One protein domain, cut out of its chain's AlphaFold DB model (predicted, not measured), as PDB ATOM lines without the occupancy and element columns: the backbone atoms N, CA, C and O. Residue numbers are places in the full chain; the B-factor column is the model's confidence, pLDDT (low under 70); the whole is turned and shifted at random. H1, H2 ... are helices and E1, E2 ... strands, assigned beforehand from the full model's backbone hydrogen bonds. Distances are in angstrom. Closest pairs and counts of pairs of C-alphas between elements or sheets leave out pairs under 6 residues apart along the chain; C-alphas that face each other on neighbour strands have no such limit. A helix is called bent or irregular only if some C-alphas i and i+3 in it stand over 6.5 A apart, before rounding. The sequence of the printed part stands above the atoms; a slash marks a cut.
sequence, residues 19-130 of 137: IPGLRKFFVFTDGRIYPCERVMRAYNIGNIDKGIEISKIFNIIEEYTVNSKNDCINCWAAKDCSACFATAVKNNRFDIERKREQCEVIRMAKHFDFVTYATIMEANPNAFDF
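This is residues 19 to 130 of the 137 residues of the protein "SPASM domain-containing protein" of candidate division WOR-3 bacterium (UniProt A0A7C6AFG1). Two long helices, H1 and H3, make a wide, loose V: the kink late in H1 comes near the first residue of H3, with a head of loops at the beginning of H1 and the tip of H3, residues 121 to 123, sticking out at the far end with residues 124 to 126. The head, residues 19 to 53, is mostly loop round the short strand E1 and a few short pairings, while the small helix H2 packs on the beginning of H3. The printed part has 112 residues with one named strand and three named helices, in the order E1, H1, H2, H3; the class is mostly helix, though under half of the residues, 55, are in named elements. The whole is loose, with a radius of gyration of the C-alphas of 18.1 A, and elongated, spanning 58 by 34 by 20 A.

E1, residues 32 to 34, pairs with no named strand. Residues 33 to 34 of E1 pair antiparallel with residues 26 to 27, and residues 32 to 33 with residues 46 to 47, which pair antiparallel with residues 51 to 52. E1 is apart from H1, residues 54 to 73. H1 is close to but not clearly touching H2, residues 85 to 88; their closest C-alphas, those of Tyr 64 and Phe 85, are 7.7 A apart. H1 is also close to but not clearly touching H3, residues 96 to 123; their closest C-alphas, those of Asn 67 and Ile 96, are 6.9 A apart. The lines of H1 and H3 stand at a steep tilt of 64 degrees, the same way. H2 and H3 touch, H3 with residues 96 to 102 alone; the closest C-alphas, those of Ala 88 and Lys 99, are 4.4 A apart. E1 is apart from H2 and H3. In H3 every O i to N i+4 pair is within hydrogen-bond range, in H1 14 of 16 are, and H2 is too short for such a pair, but its one O i to N i+3 pair is within range.

E1 begins at C-alpha 32, (29.840, 43.933, -21.110). H1 runs 26.1 A from C-alpha 54, (36.564, 48.906, -32.446), and has a kink of 48 degrees near residue 67; it is irregular, with C-alphas 67 and 70 7.5 A apart. H2 has four residues. H3, the longest helix with 28 residues, runs 40.1 A to C-alpha 123, (-3.849, 46.160, -61.921).

The two C-alphas farthest apart, those of Asp 49 and Ala 123, are 58.7 A apart. The printed part has no cut. The links E1 to H1, 19 residues, and H1 to H2, 11 residues, are long. The mean pLDDT of the printed part is 92.7, and no printed residue is under 70.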
ATOM      1  N   ILE A  19      26.319  47.378 -39.352       89.50
ATOM      2  CA  ILE A  19      27.564  47.571 -38.586       89.50
ATOM      3  C   ILE A  19      27.256  47.312 -37.097       89.50
ATOM      4  O   ILE A  19      26.462  48.064 -36.515       89.50
ATOM      5  N   PRO A  20      27.852  46.278 -36.470       89.62
ATOM      6  CA  PRO A  20      27.619  45.940 -35.066       89.62
ATOM      7  C   PRO A  20      27.897  47.131 -34.138       89.62
ATOM      8  O   PRO A  20      28.970  47.721 -34.198       89.62
ATOM      9  N   GLY A  21      26.940  47.496 -33.280       87.50
ATOM     10  CA  GLY A  21      27.119  48.568 -32.292       87.50
ATOM     11  C   GLY A  21      26.966  50.006 -32.812       87.50
ATOM     12  O   GLY A  21      26.966  50.925 -31.999       87.50
ATOM     13  N   LEU A  22      26.803  50.232 -34.126       88.56
ATOM     14  CA  LEU A  22      26.766  51.593 -34.691       88.56
ATOM     15  C   LEU A  22      25.451  52.338 -34.420       88.56
ATOM     16  O   LEU A  22      25.468  53.510 -34.059       88.56
ATOM     17  N   ARG A  23      24.304  51.685 -34.657       85.50
ATOM     18  CA  ARG A  23      22.975  52.302 -34.450       85.50
ATOM     19  C   ARG A  23      22.427  52.064 -33.048       85.50
ATOM     20  O   ARG A  23      21.777  52.931 -32.484       85.50
ATOM     21  N   LYS A  24      22.639  50.856 -32.537       87.75
ATOM     22  CA  LYS A  24      22.263  50.423 -31.196       87.75
ATOM     23  C   LYS A  24      23.338  49.480 -30.682       87.75
ATOM     24  O   LYS A  24      23.984  48.813 -31.487       87.75
ATOM     25  N   PHE A  25      23.487  49.421 -29.369       92.69
ATOM     26  CA  PHE A  25      24.257  48.412 -28.656       92.69
ATOM     27  C   PHE A  25      23.498  48.031 -27.384       92.69
ATOM     28  O   PHE A  25      22.579  48.730 -26.957       92.69
ATOM     29  N   PHE A  26      23.861  46.898 -26.802       94.62
ATOM     30  CA  PHE A  26      23.233  46.354 -25.608       94.62
ATOM     31  C   PHE A  26      24.274  46.207 -24.501       94.62
ATOM     32  O   PHE A  26      25.333  45.628 -24.729       94.62
ATOM     33  N   VAL A  27      23.973  46.722 -23.312       95.06
ATOM     34  CA  VAL A  27      24.832  46.601 -22.129       95.06
ATOM     35  C   VAL A  27      24.241  45.533 -21.219       95.06
ATOM     36  O   VAL A  27      23.073  45.610 -20.845       95.06
ATOM     37  N   PHE A  28      25.036  44.521 -20.889       95.19
ATOM     38  CA  PHE A  28      24.628  43.454 -19.984       95.19
ATOM     39  C   PHE A  28      24.905  43.828 -18.526       95.19
ATOM     40  O   PHE A  28      25.673  44.744 -18.238       95.19
ATOM     41  N   THR A  29      24.289  43.106 -17.587       94.62
ATOM     42  CA  THR A  29      24.375  43.413 -16.147       94.62
ATOM     43  C   THR A  29      25.786  43.280 -15.569       94.62
ATOM     44  O   THR A  29      26.043  43.789 -14.487       94.62
ATOM     45  N   ASP A  30      26.704  42.607 -16.273       94.69
ATOM     46  CA  ASP A  30      28.127  42.494 -15.922       94.69
ATOM     47  C   ASP A  30      28.998  43.610 -16.541       94.69
ATOM     48  O   ASP A  30      30.227  43.533 -16.522       94.69
ATOM     49  N   GLY A  31      28.372  44.629 -17.139       95.75
ATOM     50  CA  GLY A  31      29.044  45.753 -17.784       95.75
ATOM     51  C   GLY A  31      29.578  45.459 -19.189       95.75
ATOM     52  O   GLY A  31      30.142  46.353 -19.818       95.75
ATOM     53  N   ARG A  32      29.427  44.240 -19.728       96.50
ATOM     54  CA  ARG A  32      29.840  43.933 -21.110       96.50
ATOM     55  C   ARG A  32      28.891  44.553 -22.131       96.50
ATOM     56  O   ARG A  32      27.679  44.590 -21.932       96.50
ATOM     57  N   ILE A  33      29.453  44.988 -23.254       96.12
ATOM     58  CA  ILE A  33      28.726  45.628 -24.353       96.12
ATOM     59  C   ILE A  33      28.637  44.651 -25.531       96.12
ATOM     60  O   ILE A  33      29.626  44.030 -25.914       96.12
ATOM     61  N   TYR A  34      27.456  44.533 -26.128       94.94
ATOM     62  CA  TYR A  34      27.140  43.653 -27.254       94.94
ATOM     63  C   TYR A  34      26.526  44.453 -28.417       94.94
ATOM     64  O   TYR A  34      25.903  45.490 -28.177       94.94
ATOM     65  N   PRO A  35      26.624  43.981 -29.674       92.56
ATOM     66  CA  PRO A  35      26.068  44.674 -30.835       92.56
ATOM     67  C   PRO A  35      24.572  44.959 -30.751       92.56
ATOM     68  O   PRO A  35      24.111  45.983 -31.238       92.56
ATOM     69  N   CYS A  36      23.802  44.037 -30.179       92.00
ATOM     70  CA  CYS A  36      22.391  44.202 -29.861       92.00
ATOM     71  C   CYS A  36      21.946  43.096 -28.896       92.00
ATOM     72  O   CYS A  36      22.684  42.144 -28.633       92.00
ATOM     73  N   GLU A  37      20.711  43.194 -28.416       91.25
ATOM     74  CA  GLU A  37      20.087  42.236 -27.504       91.25
ATOM     75  C   GLU A  37      20.008  40.811 -28.082       91.25
ATOM     76  O   GLU A  37      20.044  39.828 -27.347       91.25
ATOM     77  N   ARG A  38      19.956  40.682 -29.413       89.00
ATOM     78  CA  ARG A  38      19.743  39.403 -30.114       89.00
ATOM     79  C   ARG A  38      21.007  38.564 -30.288       89.00
ATOM     80  O   ARG A  38      20.901  37.389 -30.610       89.00
ATOM     81  N   VAL A  39      22.189  39.159 -30.114       86.44
ATOM     82  CA  VAL A  39      23.497  38.475 -30.225       86.44
ATOM     83  C   VAL A  39      24.269  38.511 -28.911       86.44
ATOM     84  O   VAL A  39      25.502  38.447 -28.891       86.44
ATOM     85  N   MET A  40      23.537  38.616 -27.798       74.31
ATOM     86  CA  MET A  40      24.117  38.513 -26.465       74.31
ATOM     87  C   MET A  40      24.942  37.221 -26.352       74.31
ATOM     88  O   MET A  40      24.560  36.181 -26.880       74.31
ATOM     89  N   ARG A  41      26.088  37.292 -25.664       75.69
ATOM     90  CA  ARG A  41      27.047  36.186 -25.430       75.69
ATOM     91  C   ARG A  41      27.854  35.692 -26.634       75.69
ATOM     92  O   ARG A  41      28.913  35.119 -26.405       75.69
ATOM     93  N   ALA A  42      27.420  35.942 -27.865       81.62
ATOM     94  CA  ALA A  42      28.187  35.575 -29.054       81.62
ATOM     95  C   ALA A  42      29.332  36.560 -29.320       81.62
ATOM     96  O   ALA A  42      30.468  36.159 -29.553       81.62
ATOM     97  N   TYR A  43      29.051  37.859 -29.201       88.25
ATOM     98  CA  TYR A  43      29.988  38.892 -29.633       88.25
ATOM     99  C   TYR A  43      30.079  40.032 -28.634       88.25
ATOM    100  O   TYR A  43      29.352  41.015 -28.719       88.25
ATOM    101  N   ASN A  44      30.978  39.895 -27.666       93.88
ATOM    102  CA  ASN A  44      31.345  41.015 -26.811       93.88
ATOM    103  C   ASN A  44      32.145  42.038 -27.642       93.88
ATOM    104  O   ASN A  44      33.170  41.675 -28.211       93.88
ATOM    105  N   ILE A  45      31.698  43.294 -27.691       95.75
ATOM    106  CA  ILE A  45      32.358  44.404 -28.401       95.75
ATOM    107  C   ILE A  45      32.959  45.453 -27.459       95.75
ATOM    108  O   ILE A  45      33.441  46.478 -27.927       95.75
ATOM    109  N   GLY A  46      32.935  45.233 -26.145       96.19
ATOM    110  CA  GLY A  46      33.505  46.174 -25.187       96.19
ATOM    111  C   GLY A  46      33.006  45.985 -23.762       96.19
ATOM    112  O   GLY A  46      32.330  45.016 -23.413       96.19
ATOM    113  N   ASN A  47      33.325  46.943 -22.911       97.12
ATOM    114  CA  ASN A  47      32.840  46.982 -21.538       97.12
ATOM    115  C   ASN A  47      32.668  48.442 -21.112       97.12
ATOM    116  O   ASN A  47      33.403  49.298 -21.590       97.12
ATOM    117  N   ILE A  48      31.717  48.726 -20.226       97.12
ATOM    118  CA  ILE A  48      31.437  50.086 -19.746       97.12
ATOM    119  C   ILE A  48      32.669  50.811 -19.179       97.12
ATOM    120  O   ILE A  48      32.774  52.020 -19.351       97.12
ATOM    121  N   ASP A  49      33.631  50.085 -18.602       97.44
ATOM    122  CA  ASP A  49      34.852  50.652 -18.021       97.44
ATOM    123  C   ASP A  49      35.879  51.062 -19.089       97.44
ATOM    124  O   ASP A  49      36.646  52.004 -18.901       97.44
ATOM    125  N   LYS A  50      35.926  50.337 -20.217       95.56
ATOM    126  CA  LYS A  50      36.921  50.519 -21.297       95.56
ATOM    127  C   LYS A  50      36.339  51.134 -22.571       95.56
ATOM    128  O   LYS A  50      37.088  51.488 -23.478       95.56
ATOM    129  N   GLY A  51      35.018  51.240 -22.651       94.62
ATOM    130  CA  GLY A  51      34.284  51.620 -23.848       94.62
ATOM    131  C   GLY A  51      34.178  50.499 -24.887       94.62
ATOM    132  O   GLY A  51      34.349  49.309 -24.606       94.62
ATOM    133  N   ILE A  52      33.843  50.907 -26.111       94.88
ATOM    134  CA  ILE A  52      33.702  50.026 -27.273       94.88
ATOM    135  C   ILE A  52      35.082  49.762 -27.885       94.88
ATOM    136  O   ILE A  52      35.822  50.682 -28.226       94.88
ATOM    137  N   GLU A  53      35.399  48.489 -28.089       96.12
ATOM    138  CA  GLU A  53      36.639  48.028 -28.702       96.12
ATOM    139  C   GLU A  53      36.429  47.835 -30.209       96.12
ATOM    140  O   GLU A  53      35.960  46.794 -30.671       96.12
ATOM    141  N   ILE A  54      36.792  48.854 -30.991       94.88
ATOM    142  CA  ILE A  54      36.564  48.906 -32.446       94.88
ATOM    143  C   ILE A  54      37.164  47.699 -33.189       94.88
ATOM    144  O   ILE A  54      36.563  47.192 -34.134       94.88
ATOM    145  N   SER A  55      38.306  47.180 -32.732       95.75
ATOM    146  CA  SER A  55      38.925  45.970 -33.289       95.75
ATOM    147  C   SER A  55      37.996  44.752 -33.239       95.75
ATOM    148  O   SER A  55      37.929  43.988 -34.198       95.75
ATOM    149  N   LYS A  56      37.208  44.594 -32.168       94.88
ATOM    150  CA  LYS A  56      36.240  43.496 -32.049       94.88
ATOM    151  C   LYS A  56      35.102  43.639 -33.055       94.88
ATOM    152  O   LYS A  56      34.660  42.638 -33.604       94.88
ATOM    153  N   ILE A  57      34.660  44.867 -33.332       93.56
ATOM    154  CA  ILE A  57      33.643  45.140 -34.358       93.56
ATOM    155  C   ILE A  57      34.168  44.763 -35.745       93.56
ATOM    156  O   ILE A  57      33.457  44.099 -36.498       93.56
ATOM    157  N   PHE A  58      35.409  45.132 -36.073       93.31
ATOM    158  CA  PHE A  58      36.018  44.753 -37.350       93.31
ATOM    159  C   PHE A  58      36.124  43.237 -37.516       93.31
ATOM    160  O   PHE A  58      35.709  42.734 -38.554       93.31
ATOM    161  N   ASN A  59      36.554  42.508 -36.483       92.56
ATOM    162  CA  ASN A  59      36.637  41.045 -36.537       92.56
ATOM    163  C   ASN A  59      35.275  40.392 -36.829       92.56
ATOM    164  O   ASN A  59      35.193  39.439 -37.598       92.56
ATOM    165  N   ILE A  60      34.194  40.921 -36.245       91.56
ATOM    166  CA  ILE A  60      32.824  40.443 -36.490       91.56
ATOM    167  C   ILE A  60      32.419  40.668 -37.947       91.56
ATOM    168  O   ILE A  60      31.859  39.783 -38.596       91.56
ATOM    169  N   ILE A  61      32.676  41.875 -38.454       91.25
ATOM    170  CA  ILE A  61      32.349  42.240 -39.832       91.25
ATOM    171  C   ILE A  61      33.150  41.377 -40.806       91.25
ATOM    172  O   ILE A  61      32.589  40.875 -41.778       91.25
ATOM    173  N   GLU A  62      34.440  41.185 -40.552       91.75
ATOM    174  CA  GLU A  62      35.315  40.370 -41.388       91.75
ATOM    175  C   GLU A  62      34.857  38.909 -41.405       91.75
ATOM    176  O   GLU A  62      34.641  38.359 -42.484       91.75
ATOM    177  N   GLU A  63      34.576  38.317 -40.236       90.94
ATOM    178  CA  GLU A  63      34.039  36.955 -40.132       90.94
ATOM    179  C   GLU A  63      32.757  36.807 -40.964       90.94
ATOM    180  O   GLU A  63      32.652  35.905 -41.799       90.94
ATOM    181  N   TYR A  64      31.794  37.717 -40.807       90.44
ATOM    182  CA  TYR A  64      30.548  37.652 -41.566       90.44
ATOM    183  C   TYR A  64      30.769  37.825 -43.072       90.44
ATOM    184  O   TYR A  64      30.200  37.087 -43.882       90.44
ATOM    185  N   THR A  65      31.567  38.820 -43.466       89.50
ATOM    186  CA  THR A  65      31.716  39.213 -44.871       89.50
ATOM    187  C   THR A  65      32.515  38.193 -45.667       89.50
ATOM    188  O   THR A  65      32.071  37.814 -46.751       89.50
ATOM    189  N   VAL A  66      33.625  37.691 -45.119       91.75
ATOM    190  CA  VAL A  66      34.475  36.678 -45.760       91.75
ATOM    191  C   VAL A  66      33.699  35.383 -45.977       91.75
ATOM    192  O   VAL A  66      33.636  34.893 -47.104       91.75
ATOM    193  N   ASN A  67      33.036  34.868 -44.938       92.56
ATOM    194  CA  ASN A  67      32.299  33.607 -45.046       92.56
ATOM    195  C   ASN A  67      31.051  33.718 -45.935       92.56
ATOM    196  O   ASN A  67      30.644  32.748 -46.566       92.56
ATOM    197  N   SER A  68      30.443  34.904 -46.015       92.31
ATOM    198  CA  SER A  68      29.228  35.120 -46.809       92.31
ATOM    199  C   SER A  68      29.490  35.492 -48.268       92.31
ATOM    200  O   SER A  68      28.546  35.499 -49.059       92.31
ATOM    201  N   LYS A  69      30.733  35.837 -48.630       89.69
ATOM    202  CA  LYS A  69      31.079  36.461 -49.917       89.69
ATOM    203  C   LYS A  69      30.571  35.671 -51.122       89.69
ATOM    204  O   LYS A  69      29.905  36.246 -51.979       89.69
ATOM    205  N   ASN A  70      30.860  34.371 -51.167       90.50
ATOM    206  CA  ASN A  70      30.549  33.523 -52.323       90.50
ATOM    207  C   ASN A  70      29.040  33.383 -52.555       90.50
ATOM    208  O   ASN A  70      28.592  33.379 -53.699       90.50
ATOM    209  N   ASP A  71      28.260  33.337 -51.475       92.12
ATOM    210  CA  ASP A  71      26.805  33.240 -51.555       92.12
ATOM    211  C   ASP A  71      26.179  34.589 -51.949       92.12
ATOM    212  O   ASP A  71      25.199  34.642 -52.688       92.12
ATOM    213  N   CYS A  72      26.726  35.700 -51.443       91.00
ATOM    214  CA  CYS A  72      26.082  37.011 -51.555       91.00
ATOM    215  C   CYS A  72      26.397  37.729 -52.868       91.00
ATOM    216  O   CYS A  72      25.527  38.426 -53.379       91.00
ATOM    217  N   ILE A  73      27.596  37.541 -53.433       88.06
ATOM    218  CA  ILE A  73      28.015  38.232 -54.664       88.06
ATOM    219  C   ILE A  73      27.137  37.879 -55.875       88.06
ATOM    220  O   ILE A  73      26.919  38.722 -56.736       88.06
ATOM    221  N   ASN A  74      26.587  36.662 -55.903       86.88
ATOM    222  CA  ASN A  74      25.727  36.169 -56.982       86.88
ATOM    223  C   ASN A  74      24.233  36.176 -56.611       86.88
ATOM    224  O   ASN A  74      23.403  35.662 -57.359       86.88
ATOM    225  N   CYS A  75      23.865  36.704 -55.441       91.81
ATOM    226  CA  CYS A  75      22.488  36.661 -54.967       91.81
ATOM    227  C   CYS A  75      21.664  37.809 -55.564       91.81
ATOM    228  O   CYS A  75      21.920  38.982 -55.297       91.81
ATOM    229  N   TRP A  76      20.607  37.465 -56.304       92.62
ATOM    230  CA  TRP A  76      19.699  38.434 -56.933       92.62
ATOM    231  C   TRP A  76      18.975  39.341 -55.922       92.62
ATOM    232  O   TRP A  76      18.628  40.471 -56.249       92.62
ATOM    233  N   ALA A  77      18.785  38.875 -54.684       91.44
ATOM    234  CA  ALA A  77      18.114  39.620 -53.618       91.44
ATOM    235  C   ALA A  77      19.083  40.414 -52.721       91.44
ATOM    236  O   ALA A  77      18.653  41.025 -51.745       91.44
ATOM    237  N   ALA A  78      20.394  40.406 -52.997       89.06
ATOM    238  CA  ALA A  78      21.397  40.943 -52.073       89.06
ATOM    239  C   ALA A  78      21.217  42.437 -51.749       89.06
ATOM    240  O   ALA A  78      21.507  42.854 -50.627       89.06
ATOM    241  N   LYS A  79      20.725  43.232 -52.708       85.19
ATOM    242  CA  LYS A  79      20.517  44.683 -52.547       85.19
ATOM    243  C   LYS A  79      19.357  45.038 -51.610       85.19
ATOM    244  O   LYS A  79      19.381  46.109 -51.018       85.19
ATOM    245  N   ASP A  80      18.391  44.140 -51.451       87.75
ATOM    246  CA  ASP A  80      17.243  44.292 -50.547       87.75
ATOM    247  C   ASP A  80      17.235  43.171 -49.490       87.75
ATOM    248  O   ASP A  80      16.204  42.672 -49.040       87.75
ATOM    249  N   CYS A  81      18.427  42.701 -49.117       90.38
ATOM    250  CA  CYS A  81      18.574  41.607 -48.173       90.38
ATOM    251  C   CYS A  81      18.321  42.089 -46.741       90.38
ATOM    252  O   CYS A  81      18.949  43.034 -46.268       90.38
ATOM    253  N   SER A  82      17.458  41.375 -46.018       89.69
ATOM    254  CA  SER A  82      17.153  41.625 -44.605       89.69
ATOM    255  C   SER A  82      17.880  40.665 -43.652       89.69
ATOM    256  O   SER A  82      17.435  40.453 -42.520       89.69
ATOM    257  N   ALA A  83      18.963  40.022 -44.106       90.19
ATOM    258  CA  ALA A  83      19.692  39.043 -43.307       90.19
ATOM    259  C   ALA A  83      20.317  39.695 -42.069       90.19
ATOM    260  O   ALA A  83      20.960  40.740 -42.134       90.19
ATOM    261  N   CYS A  84      20.154  39.050 -40.917       88.06
ATOM    262  CA  CYS A  84      20.682  39.545 -39.657       88.06
ATOM    263  C   CYS A  84      21.818  38.651 -39.166       88.06
ATOM    264  O   CYS A  84      21.737  37.425 -39.224       88.06
ATOM    265  N   PHE A  85      22.835  39.261 -38.562       85.38
ATOM    266  CA  PHE A  85      23.874  38.510 -37.868       85.38
ATOM    267  C   PHE A  85      23.295  37.557 -36.815       85.38
ATOM    268  O   PHE A  85      23.695  36.404 -36.731       85.38
ATOM    269  N   ALA A  86      22.260  37.993 -36.090       87.75
ATOM    270  CA  ALA A  86      21.594  37.187 -35.068       87.75
ATOM    271  C   ALA A  86      20.989  35.885 -35.598       87.75
ATOM    272  O   ALA A  86      20.949  34.889 -34.882       87.75
ATOM    273  N   THR A  87      20.508  35.881 -36.842       89.00
ATOM    274  CA  THR A  87      19.939  34.674 -37.453       89.00
ATOM    275  C   THR A  87      21.019  33.730 -37.968       89.00
ATOM    276  O   THR A  87      20.749  32.549 -38.117       89.00
ATOM    277  N   ALA A  88      22.243  34.222 -38.171       90.00
ATOM    278  CA  ALA A  88      23.396  33.449 -38.619       90.00
ATOM    279  C   ALA A  88      24.255  32.897 -37.464       90.00
ATOM    280  O   ALA A  88      25.334  32.373 -37.712       90.00
ATOM    281  N   VAL A  89      23.823  33.026 -36.204       89.12
ATOM    282  CA  VAL A  89      24.573  32.532 -35.039       89.12
ATOM    283  C   VAL A  89      24.023  31.193 -34.556       89.12
ATOM    284  O   VAL A  89      22.819  31.042 -34.332       89.12
ATOM    285  N   LYS A  90      24.924  30.234 -34.324       89.44
ATOM    286  CA  LYS A  90      24.669  28.951 -33.661       89.44
ATOM    287  C   LYS A  90      25.754  28.717 -32.614       89.44
ATOM    288  O   LYS A  90      26.930  28.931 -32.877       89.44
ATOM    289  N   ASN A  91      25.377  28.303 -31.403       88.75
ATOM    290  CA  ASN A  91      26.324  28.050 -30.305       88.75
ATOM    291  C   ASN A  91      27.296  29.221 -30.036       88.75
ATOM    292  O   ASN A  91      28.487  29.011 -29.820       88.75
ATOM    293  N   ASN A  92      26.780  30.456 -30.045       86.81
ATOM    294  CA  ASN A  92      27.548  31.692 -29.832       86.81
ATOM    295  C   ASN A  92      28.644  31.971 -30.876       86.81
ATOM    296  O   ASN A  92      29.569  32.728 -30.592       86.81
ATOM    297  N   ARG A  93      28.554  31.381 -32.071       88.00
ATOM    298  CA  ARG A  93      29.465  31.640 -33.192       88.00
ATOM    299  C   ARG A  93      28.693  31.781 -34.493       88.00
ATOM    300  O   ARG A  93      27.568  31.293 -34.601       88.00
ATOM    301  N   PHE A  94      29.300  32.443 -35.468       90.56
ATOM    302  CA  PHE A  94      28.779  32.488 -36.823       90.56
ATOM    303  C   PHE A  94      28.713  31.074 -37.420       90.56
ATOM    304  O   PHE A  94      29.635  30.274 -37.267       90.56
ATOM    305  N   ASP A  95      27.610  30.778 -38.099       93.69
ATOM    306  CA  ASP A  95      27.331  29.510 -38.764       93.69
ATOM    307  C   ASP A  95      26.767  29.801 -40.163       93.69
ATOM    308  O   ASP A  95      25.672  30.354 -40.324       93.69
ATOM    309  N   ILE A  96      27.552  29.455 -41.187       93.56
ATOM    310  CA  ILE A  96      27.207  29.731 -42.583       93.56
ATOM    311  C   ILE A  96      26.008  28.908 -43.061       93.56
ATOM    312  O   ILE A  96      25.200  29.421 -43.832       93.56
ATOM    313  N   GLU A  97      25.835  27.679 -42.578       95.62
ATOM    314  CA  GLU A  97      24.707  26.829 -42.974       95.62
ATOM    315  C   GLU A  97      23.405  27.395 -42.422       95.62
ATOM    316  O   GLU A  97      22.431  27.568 -43.151       95.62
ATOM    317  N   ARG A  98      23.424  27.845 -41.166       93.94
ATOM    318  CA  ARG A  98      22.280  28.541 -40.573       93.94
ATOM    319  C   ARG A  98      21.943  29.837 -41.311       93.94
ATOM    320  O   ARG A  98      20.773  30.178 -41.494       93.94
ATOM    321  N   LYS A  99      22.963  30.569 -41.766       94.12
ATOM    322  CA  LYS A  99      22.749  31.729 -42.634       94.12
ATOM    323  C   LYS A  99      22.106  31.323 -43.961       94.12
ATOM    324  O   LYS A  99      21.197  32.016 -44.402       94.12
ATOM    325  N   ARG A 100      22.554  30.237 -44.595       95.25
ATOM    326  CA  ARG A 100      22.004  29.738 -45.868       95.25
ATOM    327  C   ARG A 100      20.540  29.336 -45.740       95.25
ATOM    328  O   ARG A 100      19.742  29.766 -46.568       95.25
ATOM    329  N   GLU A 101      20.169  28.641 -44.667       95.56
ATOM    330  CA  GLU A 101      18.767  28.346 -44.335       95.56
ATOM    331  C   GLU A 101      17.928  29.634 -44.294       95.56
ATOM    332  O   GLU A 101      16.879  29.736 -44.934       95.56
ATOM    333  N   GLN A 102      18.425  30.664 -43.604       94.31
ATOM    334  CA  GLN A 102      17.748  31.957 -43.537       94.31
ATOM    335  C   GLN A 102      17.714  32.679 -44.896       94.31
ATOM    336  O   GLN A 102      16.732  33.358 -45.205       94.31
ATOM    337  N   CYS A 103      18.761  32.549 -45.716       94.94
ATOM    338  CA  CYS A 103      18.805  33.123 -47.059       94.94
ATOM    339  C   CYS A 103      17.687  32.567 -47.950       94.94
ATOM    340  O   CYS A 103      17.112  33.344 -48.710       94.94
ATOM    341  N   GLU A 104      17.352  31.273 -47.860       96.31
ATOM    342  CA  GLU A 104      16.227  30.697 -48.618       96.31
ATOM    343  C   GLU A 104      14.901  31.358 -48.236       96.31
ATOM    344  O   GLU A 104      14.150  31.799 -49.106       96.31
ATOM    345  N   VAL A 105      14.647  31.498 -46.930       96.25
ATOM    346  CA  VAL A 105      13.424  32.129 -46.410       96.25
ATOM    347  C   VAL A 105      13.325  33.584 -46.865       96.25
ATOM    348  O   VAL A 105      12.273  34.018 -47.332       96.25
ATOM    349  N   ILE A 106      14.426  34.337 -46.779       95.38
ATOM    350  CA  ILE A 106      14.470  35.736 -47.224       95.38
ATOM    351  C   ILE A 106      14.225  35.830 -48.730       95.38
ATOM    352  O   ILE A 106      13.421  36.652 -49.159       95.38
ATOM    353  N   ARG A 107      14.877  34.990 -49.544       96.38
ATOM    354  CA  ARG A 107      14.683  35.001 -51.002       96.38
ATOM    355  C   ARG A 107      13.249  34.670 -51.390       96.38
ATOM    356  O   ARG A 107      12.710  35.313 -52.285       96.38
ATOM    357  N   MET A 108      12.629  33.709 -50.710       97.62
ATOM    358  CA  MET A 108      11.229  33.367 -50.932       97.62
ATOM    359  C   MET A 108      10.308  34.541 -50.582       97.62
ATOM    360  O   MET A 108       9.480  34.919 -51.405       97.62
ATOM    361  N   ALA A 109      10.492  35.163 -49.414       97.00
ATOM    362  CA  ALA A 109       9.712  36.335 -49.015       97.00
ATOM    363  C   ALA A 109       9.861  37.482 -50.028       97.00
ATOM    364  O   ALA A 109       8.865  38.008 -50.509       97.00
ATOM    365  N   LYS A 110      11.095  37.788 -50.448       96.25
ATOM    366  CA  LYS A 110      11.365  38.840 -51.439       96.25
ATOM    367  C   LYS A 110      10.771  38.546 -52.807       96.25
ATOM    368  O   LYS A 110      10.306  39.460 -53.477       96.25
ATOM    369  N   HIS A 111      10.748  37.281 -53.213       97.44
ATOM    370  CA  HIS A 111      10.066  36.883 -54.437       97.44
ATOM    371  C   HIS A 111       8.565  37.183 -54.345       97.44
ATOM    372  O   HIS A 111       8.023  37.824 -55.242       97.44
ATOM    373  N   PHE A 112       7.911  36.789 -53.250       98.06
ATOM    374  CA  PHE A 112       6.493  37.081 -53.039       98.06
ATOM    375  C   PHE A 112       6.206  38.581 -52.930       98.06
ATOM    376  O   PHE A 112       5.232  39.036 -53.527       98.06
ATOM    377  N   ASP A 113       7.051  39.350 -52.242       96.69
ATOM    378  CA  ASP A 113       6.925  40.808 -52.152       96.69
ATOM    379  C   ASP A 113       6.965  41.443 -53.550       96.69
ATOM    380  O   ASP A 113       6.103  42.253 -53.891       96.69
ATOM    381  N   PHE A 114       7.922  41.037 -54.394       96.94
ATOM    382  CA  PHE A 114       8.062  41.566 -55.752       96.94
ATOM    383  C   PHE A 114       6.920  41.151 -56.675       96.94
ATOM    384  O   PHE A 114       6.415  41.995 -57.412       96.94
ATOM    385  N   VAL A 115       6.482  39.891 -56.616       98.19
ATOM    386  CA  VAL A 115       5.311  39.428 -57.376       98.19
ATOM    387  C   VAL A 115       4.073  40.214 -56.953       98.19
ATOM    388  O   VAL A 115       3.380  40.759 -57.801       98.19
ATOM    389  N   THR A 116       3.838  40.348 -55.646       98.31
ATOM    390  CA  THR A 116       2.684  41.082 -55.109       98.31
ATOM    391  C   THR A 116       2.708  42.544 -55.542       98.31
ATOM    392  O   THR A 116       1.705  43.057 -56.035       98.31
ATOM    393  N   TYR A 117       3.859  43.207 -55.405       97.31
ATOM    394  CA  TYR A 117       4.041  44.585 -55.846       97.31
ATOM    395  C   TYR A 117       3.754  44.742 -57.343       97.31
ATOM    396  O   TYR A 117       2.968  45.609 -57.725       97.31
ATOM    397  N   ALA A 118       4.339  43.883 -58.186       98.00
ATOM    398  CA  ALA A 118       4.133  43.923 -59.629       98.00
ATOM    399  C   ALA A 118       2.657  43.707 -59.992       98.00
ATOM    400  O   ALA A 118       2.093  44.514 -60.721       98.00
ATOM    401  N   THR A 119       2.002  42.699 -59.410       98.56
ATOM    402  CA  THR A 119       0.577  42.421 -59.644       98.56
ATOM    403  C   THR A 119      -0.317  43.602 -59.257       98.56
ATOM    404  O   THR A 119      -1.240  43.944 -59.996       98.56
ATOM    405  N   ILE A 120      -0.048  44.257 -58.123       98.50
ATOM    406  CA  ILE A 120      -0.799  45.450 -57.703       98.50
ATOM    407  C   ILE A 120      -0.611  46.588 -58.714       98.50
ATOM    408  O   ILE A 120      -1.591  47.217 -59.110       98.50
ATOM    409  N   MET A 121       0.625  46.833 -59.153       98.19
ATOM    410  CA  MET A 121       0.948  47.913 -60.090       98.19
ATOM    411  C   MET A 121       0.414  47.672 -61.504       98.19
ATOM    412  O   MET A 121       0.008  48.621 -62.168       98.19
ATOM    413  N   GLU A 122       0.380  46.418 -61.956       98.25
ATOM    414  CA  GLU A 122      -0.237  46.024 -63.227       98.25
ATOM    415  C   GLU A 122      -1.754  46.246 -63.208       98.25
ATOM    416  O   GLU A 122      -2.323  46.715 -64.193       98.25
ATOM    417  N   ALA A 123      -2.412  45.951 -62.082       98.50
ATOM    418  CA  ALA A 123      -3.849  46.160 -61.921       98.50
ATOM    419  C   ALA A 123      -4.218  47.643 -61.738       98.50
ATOM    420  O   ALA A 123      -5.254  48.093 -62.230       98.50
ATOM    421  N   ASN A 124      -3.396  48.406 -61.014       98.31
ATOM    422  CA  ASN A 124      -3.594  49.832 -60.778       98.31
ATOM    423  C   ASN A 124      -2.244  50.557 -60.603       98.31
ATOM    424  O   ASN A 124      -1.679  50.544 -59.506       98.31
ATOM    425  N   PRO A 125      -1.774  51.294 -61.625       97.38
ATOM    426  CA  PRO A 125      -0.523  52.050 -61.545       97.38
ATOM    427  C   PRO A 125      -0.487  53.142 -60.463       97.38
ATOM    428  O   PRO A 125       0.595  53.577 -60.082       97.38
ATOM    429  N   ASN A 126      -1.644  53.577 -59.951       97.56
ATOM    430  CA  ASN A 126      -1.757  54.594 -58.898       97.56
ATOM    431  C   ASN A 126      -2.024  53.975 -57.511       97.56
ATOM    432  O   ASN A 126      -2.382  54.690 -56.574       97.56
ATOM    433  N   ALA A 127      -1.898  52.650 -57.350       97.44
ATOM    434  CA  ALA A 127      -2.243  51.949 -56.107       97.44
ATOM    435  C   ALA A 127      -1.479  52.461 -54.875       97.44
ATOM    436  O   ALA A 127      -2.005  52.409 -53.763       97.44
ATOM    437  N   PHE A 128      -0.265  52.980 -55.068       95.56
ATOM    438  CA  PHE A 128       0.580  53.512 -53.997       95.56
ATOM    439  C   PHE A 128       0.643  55.044 -53.963       95.56
ATOM    440  O   PHE A 128       1.502  55.595 -53.280       95.56
ATOM    441  N   ASP A 129      -0.265  55.760 -54.634       96.19
ATOM    442  CA  ASP A 129      -0.264  57.232 -54.650       96.19
ATOM    443  C   ASP A 129      -0.395  57.860 -53.258       96.19
ATOM    444  O   ASP A 129       0.166  58.924 -53.010       96.19
ATOM    445  N   PHE A 130      -1.041  57.163 -52.319       91.56
ATOM    446  CA  PHE A 130      -1.125  57.572 -50.915       91.56
ATOM    447  C   PHE A 130       0.247  57.676 -50.219       91.56
ATOM    448  O   PHE A 130       0.348  58.274 -49.151       91.56
TER     449      PHE A 130